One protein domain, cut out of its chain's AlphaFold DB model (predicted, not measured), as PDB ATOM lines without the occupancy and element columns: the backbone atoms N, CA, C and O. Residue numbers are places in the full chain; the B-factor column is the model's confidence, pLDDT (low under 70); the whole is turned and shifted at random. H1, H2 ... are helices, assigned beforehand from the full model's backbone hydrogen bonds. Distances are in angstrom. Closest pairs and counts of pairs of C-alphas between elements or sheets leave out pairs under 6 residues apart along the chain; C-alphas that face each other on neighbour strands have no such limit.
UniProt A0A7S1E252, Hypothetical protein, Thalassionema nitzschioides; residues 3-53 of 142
ATOM      1  N   ALA A   3      48.077   7.992 140.697       64.88
ATOM      2  CA  ALA A   3      49.312   7.509 140.073       64.88
ATOM      3  C   ALA A   3      49.394   5.971 139.944       64.88
ATOM      4  O   ALA A   3      49.967   5.459 138.981       64.88
ATOM      5  N   ALA A   4      48.809   5.221 140.885       68.12
ATOM      6  CA  ALA A   4      48.740   3.760 140.802       68.12
ATOM      7  C   ALA A   4      47.749   3.314 139.713       68.12
ATOM      8  O   ALA A   4      48.049   2.410 138.940       68.12
ATOM      9  N   TYR A   5      46.624   4.024 139.598       66.38
ATOM     10  CA  TYR A   5      45.607   3.772 138.579       66.38
ATOM     11  C   TYR A   5      46.126   4.070 137.162       66.38
ATOM     12  O   TYR A   5      45.959   3.244 136.268       66.38
ATOM     13  N   ARG A   6      46.847   5.186 136.958       70.06
ATOM     14  CA  ARG A   6      47.503   5.498 135.668       70.06
ATOM     15  C   ARG A   6      48.447   4.381 135.219       70.06
ATOM     16  O   ARG A   6      48.398   3.957 134.068       70.06
ATOM     17  N   ASN A   7      49.260   3.868 136.143       72.69
ATOM     18  CA  ASN A   7      50.178   2.763 135.866       72.69
ATOM     19  C   ASN A   7      49.445   1.468 135.488       72.69
ATOM     20  O   ASN A   7      49.894   0.750 134.599       72.69
ATOM     21  N   GLU A   8      48.330   1.144 136.145       73.12
ATOM     22  CA  GLU A   8      47.526  -0.034 135.793       73.12
ATOM     23  C   GLU A   8      46.859   0.111 134.423       73.12
ATOM     24  O   GLU A   8      46.936  -0.810 133.612       73.12
ATOM     25  N   VAL A   9      46.281   1.273 134.113       74.31
ATOM     26  CA  VAL A   9      45.636   1.533 132.815       74.31
ATOM     27  C   VAL A   9      46.647   1.458 131.666       74.31
ATOM     28  O   VAL A   9      46.376   0.817 130.649       74.31
ATOM     29  N   GLN A  10      47.842   2.027 131.842       72.81
ATOM     30  CA  GLN A  10      48.923   1.929 130.855       72.81
ATOM     31  C   GLN A  10      49.414   0.487 130.652       72.81
ATOM     32  O   GLN A  10      49.734   0.109 129.524       72.81
ATOM     33  N   LYS A  11      49.454  -0.330 131.717       75.25
ATOM     34  CA  LYS A  11      49.829  -1.754 131.641       75.25
ATOM     35  C   LYS A  11      48.782  -2.602 130.924       75.25
ATOM     36  O   LYS A  11      49.149  -3.524 130.202       75.25
ATOM     37  N   ILE A  12      47.499  -2.315 131.144       74.19
ATOM     38  CA  ILE A  12      46.384  -3.044 130.525       74.19
ATOM     39  C   ILE A  12      46.304  -2.734 129.022       74.19
ATOM     40  O   ILE A  12      46.052  -3.637 128.223       74.19
ATOM     41  N   GLY A  13      46.583  -1.489 128.623       69.50
ATOM     42  CA  GLY A  13      46.663  -1.102 127.217       69.50
ATOM     43  C   GLY A  13      45.315  -1.106 126.485       69.50
ATOM     44  O   GLY A  13      44.244  -1.069 127.087       69.50
ATOM     45  N   LEU A  14      45.374  -1.154 125.149       69.06
ATOM     46  CA  LEU A  14      44.196  -1.376 124.305       69.06
ATOM     47  C   LEU A  14      43.742  -2.829 124.469       69.06
ATOM     48  O   LEU A  14      44.528  -3.750 124.244       69.06
ATOM     49  N   THR A  15      42.478  -3.043 124.832       65.12
ATOM     50  CA  THR A  15      41.955  -4.390 125.090       65.12
ATOM     51  C   THR A  15      40.850  -4.777 124.119       65.12
ATOM     52  O   THR A  15      40.017  -3.974 123.689       65.12
ATOM     53  N   ASN A  16      40.818  -6.070 123.796       66.50
ATOM     54  CA  ASN A  16      39.745  -6.668 123.003       66.50
ATOM     55  C   ASN A  16      38.497  -6.987 123.844       66.50
ATOM     56  O   ASN A  16      37.471  -7.372 123.292       66.50
ATOM     57  N   LYS A  17      38.586  -6.854 125.173       70.19
ATOM     58  CA  LYS A  17      37.506  -7.130 126.120       70.19
ATOM     59  C   LYS A  17      37.578  -6.129 127.266       70.19
ATOM     60  O   LYS A  17      38.575  -6.094 127.983       70.19
ATOM     61  N   LEU A  18      36.511  -5.349 127.436       69.88
ATOM     62  CA  LEU A  18      36.410  -4.382 128.524       69.88
ATOM     63  C   LEU A  18      36.315  -5.092 129.887       69.88
ATOM     64  O   LEU A  18      35.610  -6.102 129.980       69.88
ATOM     65  N   PRO A  19      36.985  -4.575 130.934       71.38
ATOM     66  CA  PRO A  19      36.822  -5.062 132.299       71.38
ATOM     67  C   PRO A  19      35.376  -4.934 132.800       71.38
ATOM     68  O   PRO A  19      34.633  -4.034 132.390       71.38
ATOM     69  N   ASP A  20      34.987  -5.809 133.728       71.38
ATOM     70  CA  ASP A  20      33.666  -5.761 134.356       71.38
ATOM     71  C   ASP A  20      33.476  -4.424 135.102       71.38
ATOM     72  O   ASP A  20      34.371  -3.950 135.798       71.38
ATOM     73  N   GLY A  21      32.318  -3.783 134.910       67.06
ATOM     74  CA  GLY A  21      32.000  -2.456 135.463       67.06
ATOM     75  C   GLY A  21      31.975  -1.315 134.438       67.06
ATOM     76  O   GLY A  21      31.247  -0.345 134.632       67.06
ATOM     77  N   TRP A  22      32.637  -1.450 133.285       73.25
ATOM     78  CA  TRP A  22      32.587  -0.439 132.208       73.25
ATOM     79  C   TRP A  22      31.199  -0.306 131.563       73.25
ATOM     80  O   TRP A  22      30.823   0.754 131.063       73.25
ATOM     81  N   GLN A  23      30.408  -1.376 131.641       72.06
ATOM     82  CA  GLN A  23      29.014  -1.419 131.197       72.06
ATOM     83  C   GLN A  23      28.123  -0.456 132.000       72.06
ATOM     84  O   GLN A  23      27.175   0.092 131.447       72.06
ATOM     85  N   VAL A  24      28.454  -0.196 133.274       80.75
ATOM     86  CA  VAL A  24      27.718   0.742 134.145       80.75
ATOM     87  C   VAL A  24      27.848   2.181 133.639       80.75
ATOM     88  O   VAL A  24      26.920   2.970 133.770       80.75
ATOM     89  N   LEU A  25      28.974   2.504 133.001       78.00
ATOM     90  CA  LEU A  25      29.236   3.812 132.401       78.00
ATOM     91  C   LEU A  25      28.654   3.945 130.981       78.00
ATOM     92  O   LEU A  25      28.805   4.990 130.353       78.00
ATOM     93  N   GLY A  26      28.019   2.892 130.446       81.44
ATOM     94  CA  GLY A  26      27.469   2.884 129.085       81.44
ATOM     95  C   GLY A  26      28.532   3.011 127.987       81.44
ATOM     96  O   GLY A  26      28.222   3.409 126.860       81.44
ATOM     97  N   LEU A  27      29.793   2.705 128.302       80.81
ATOM     98  CA  LEU A  27      30.901   2.811 127.361       80.81
ATOM     99  C   LEU A  27      30.963   1.562 126.479       80.81
ATOM    100  O   LEU A  27      31.094   0.438 126.964       80.81
ATOM    101  N   THR A  28      30.886   1.766 125.164       85.25
ATOM    102  CA  THR A  28      31.188   0.716 124.188       85.25
ATOM    103  C   THR A  28      32.698   0.531 124.079       85.25
ATOM    104  O   THR A  28      33.471   1.437 124.388       85.25
ATOM    105  N   GLN A  29      33.132  -0.634 123.598       82.19
ATOM    106  CA  GLN A  29      34.552  -0.925 123.383       82.19
ATOM    107  C   GLN A  29      35.230   0.104 122.470       82.19
ATOM    108  O   GLN A  29      36.334   0.554 122.759       82.19
ATOM    109  N   GLU A  30      34.547   0.522 121.405       84.25
ATOM    110  CA  GLU A  30      35.039   1.558 120.496       84.25
ATOM    111  C   GLU A  30      35.247   2.894 121.215       84.25
ATOM    112  O   GLU A  30      36.315   3.492 121.101       84.25
ATOM    113  N   LYS A  31      34.265   3.335 122.014       84.69
ATOM    114  CA  LYS A  31      34.368   4.581 122.786       84.69
ATOM    115  C   LYS A  31      35.472   4.511 123.838       84.69
ATOM    116  O   LYS A  31      36.217   5.468 123.992       84.69
ATOM    117  N   ALA A  32      35.606   3.383 124.528       82.31
ATOM    118  CA  ALA A  32      36.658   3.181 125.517       82.31
ATOM    119  C   ALA A  32      38.059   3.222 124.887       82.31
ATOM    120  O   ALA A  32      38.951   3.878 125.418       82.31
ATOM    121  N   ASN A  33      38.244   2.588 123.723       84.12
ATOM    122  CA  ASN A  33      39.509   2.628 122.989       84.12
ATOM    123  C   ASN A  33      39.816   4.028 122.431       84.12
ATOM    124  O   ASN A  33      40.980   4.438 122.414       84.12
ATOM    125  N   ALA A  34      38.791   4.773 122.004       86.12
ATOM    126  CA  ALA A  34      38.942   6.159 121.571       86.12
ATOM    127  C   ALA A  34      39.422   7.056 122.725       86.12
ATOM    128  O   ALA A  34      40.452   7.711 122.585       86.12
ATOM    129  N   ILE A  35      38.752   6.989 123.883       84.75
ATOM    130  CA  ILE A  35      39.138   7.723 125.100       84.75
ATOM    131  C   ILE A  35      40.557   7.337 125.530       84.75
ATOM    132  O   ILE A  35      41.378   8.204 125.798       84.75
ATOM    133  N   TYR A  36      40.889   6.041 125.539       85.25
ATOM    134  CA  TYR A  36      42.238   5.587 125.882       85.25
ATOM    135  C   TYR A  36      43.306   6.191 124.962       85.25
ATOM    136  O   TYR A  36      44.376   6.569 125.425       85.25
ATOM    137  N   THR A  37      43.036   6.275 123.658       84.62
ATOM    138  CA  THR A  37      43.995   6.822 122.688       84.62
ATOM    139  C   THR A  37      44.183   8.325 122.880       84.62
ATOM    140  O   THR A  37      45.313   8.808 122.845       84.62
ATOM    141  N   GLU A  38      43.092   9.050 123.122       84.75
ATOM    142  CA  GLU A  38      43.114  10.481 123.433       84.75
ATOM    143  C   GLU A  38      43.911  10.763 124.715       84.75
ATOM    144  O   GLU A  38      44.862  11.544 124.701       84.75
ATOM    145  N   GLU A  39      43.602  10.049 125.796       83.50
ATOM    146  CA  GLU A  39      44.269  10.213 127.088       83.50
ATOM    147  C   GLU A  39      45.728   9.750 127.055       83.50
ATOM    148  O   GLU A  39      46.601  10.378 127.654       83.50
ATOM    149  N   LYS A  40      46.048   8.699 126.289       82.94
ATOM    150  CA  LYS A  40      47.431   8.255 126.090       82.94
ATOM    151  C   LYS A  40      48.280   9.331 125.414       82.94
ATOM    152  O   LYS A  40      49.434   9.499 125.800       82.94
ATOM    153  N   ASN A  41      47.727  10.076 124.454       82.44
ATOM    154  CA  ASN A  41      48.440  11.195 123.826       82.44
ATOM    155  C   ASN A  41      48.725  12.327 124.822       82.44
ATOM    156  O   ASN A  41      49.726  13.023 124.687       82.44
ATOM    157  N   ARG A  42      47.881  12.465 125.848       77.44
ATOM    158  CA  ARG A  42      48.057  13.391 126.974       77.44
ATOM    159  C   ARG A  42      48.856  12.797 128.134       77.44
ATOM    160  O   ARG A  42      48.929  13.395 129.200       77.44
ATOM    161  N   ASN A  43      49.440  11.611 127.950       79.31
ATOM    162  CA  ASN A  43      50.146  10.855 128.983       79.31
ATOM    163  C   ASN A  43      49.313  10.603 130.262       79.31
ATOM    164  O   ASN A  43      49.867  10.423 131.345       79.31
ATOM    165  N   PHE A  44      47.979  10.565 130.139       79.38
ATOM    166  CA  PHE A  44      47.027  10.474 131.255       79.38
ATOM    167  C   PHE A  44      47.213  11.581 132.309       79.38
ATOM    168  O   PHE A  44      46.902  11.386 133.489       79.38
ATOM    169  N   THR A  45      47.753  12.726 131.895       76.56
ATOM    170  CA  THR A  45      47.865  13.924 132.721       76.56
ATOM    171  C   THR A  45      46.491  14.568 132.804       76.56
ATOM    172  O   THR A  45      45.821  14.753 131.788       76.56
ATOM    173  N   SER A  46      46.034  14.881 134.016       76.75
ATOM    174  CA  SER A  46      44.744  15.542 134.161       76.75
ATOM    175  C   SER A  46      44.824  16.970 133.618       76.75
ATOM    176  O   SER A  46      45.874  17.605 133.680       76.75
ATOM    177  N   LEU A  47      43.701  17.520 133.150       73.31
ATOM    178  CA  LEU A  47      43.633  18.936 132.761       73.31
ATOM    179  C   LEU A  47      44.052  19.852 133.925       73.31
ATOM    180  O   LEU A  47      44.632  20.911 133.723       73.31
ATOM    181  N   LYS A  48      43.767  19.425 135.160       71.56
ATOM    182  CA  LYS A  48      44.212  20.124 136.358       71.56
ATOM    183  C   LYS A  48      45.734  20.099 136.476       71.56
ATOM    184  O   LYS A  48      46.293  21.141 136.754       71.56
ATOM    185  N   ASP A  49      46.393  18.969 136.253       70.38
ATOM    186  CA  ASP A  49      47.858  18.895 136.288       70.38
ATOM    187  C   ASP A  49      48.486  19.654 135.108       70.38
ATOM    188  O   ASP A  49      49.556  20.214 135.249       70.38
ATOM    189  N   GLU A  50      47.828  19.740 133.952       71.00
ATOM    190  CA  GLU A  50      48.318  20.553 132.827       71.00
ATOM    191  C   GLU A  50      48.228  22.063 133.122       71.00
ATOM    192  O   GLU A  50      49.118  22.823 132.753       71.00
ATOM    193  N   ILE A  51      47.167  22.500 133.808       72.88
ATOM    194  CA  ILE A  51      46.920  23.917 134.134       72.88
ATOM    195  C   ILE A  51      47.610  24.344 135.438       72.88
ATOM    196  O   ILE A  51      48.048  25.482 135.558       72.88
ATOM    197  N   TYR A  52      47.671  23.445 136.416       67.81
ATOM    198  CA  TYR A  52      48.147  23.663 137.784       67.81
ATOM    199  C   TYR A  52      49.299  22.718 138.136       67.81
ATOM    200  O   TYR A  52      49.487  22.391 139.310       67.81
ATOM    201  N   SER A  53      50.088  22.276 137.153       62.81
ATOM    202  CA  SER A  53      51.476  21.890 137.421       62.81
ATOM    203  C   SER A  53      52.220  23.169 137.782       62.81
ATOM    204  O   SER A  53      53.036  23.670 137.013       62.81
TER     205      SER A  53
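AT A GLANCE: This is residues 3 to 53 of the 142 residues of the protein "Hypothetical protein" of Thalassionema nitzschioides (UniProt A0A7S1E252). An open, elongated frame of four helices has the longest helix, H3, as its spine, with little H2 off the end where H3 begins, H4 beyond the end where H3 finishes, and H1 to one side across a gap. A stretch without a named helix, residues 13 to 21, leads from H1 round to H2, and no helix touches another. The printed part has 51 residues with four named helices, in the order H1, H2, H3, H4, and no named strand; the class is all helix. The whole is only just loose, close to compact, with a radius of gyration of the C-alphas of 12.0 A, and its C-alphas span 34 by 20 by 18 A.

IN THESE COORDINATES: H3 is residues 29 to 41, 18.4 A from first to last C-alpha; it begins at C-alpha 29 at (34.552, -0.925, 123.383) and ends at C-alpha 41 at (48.440, 11.195, 123.826). H1 is residues 3 to 12, 14.5 A long, from C-alpha 3 at (49.312, 7.509, 140.073). H2 is residues 22 to 25, 5.4 A long. H4 is residues 47 to 52, 8.2 A long, and ends at C-alpha 52 at (48.147, 23.663, 137.784).

HOW THE PARTS SIT: H3 and H1 are near each other: no pair of their C-alphas is within 8 A, but 5 pairs are within 10 A. H2 and H3 follow each other over a tight link of 3 residues, yet they are apart, with no C-alpha of the one within 8 A of the other. H3 and H4 are joined by a tight link of 5 residues and are apart too. H1 and H2, joined by a short link of 9 residues, are apart. H4 is apart from H1 and from H2 as well. In H1, H3 and H4 every pair of O of residue i and N of residue i+4 is within hydrogen-bond range. H2, with 4 residues, is too short for such a pair, and its one pair of O of residue i and N of residue i+3 is within range.

THE WHOLE: The two C-alphas farthest apart are those of Asn 16 and Tyr 52, at 34.8 A, while the C-alphas of Ala 3 and Ser 53, the first and last printed, are 14.8 A apart. The printed part has no cut, and no link is long. The mean pLDDT of the printed part is 75.6. Confidence is under 70 in 11 residues: 3 to 5, 13 to 16, 18, 21, and 52 to 53. H3 has a mean pLDDT of 84, H2 of 76, and H1 and H4 of 71 each.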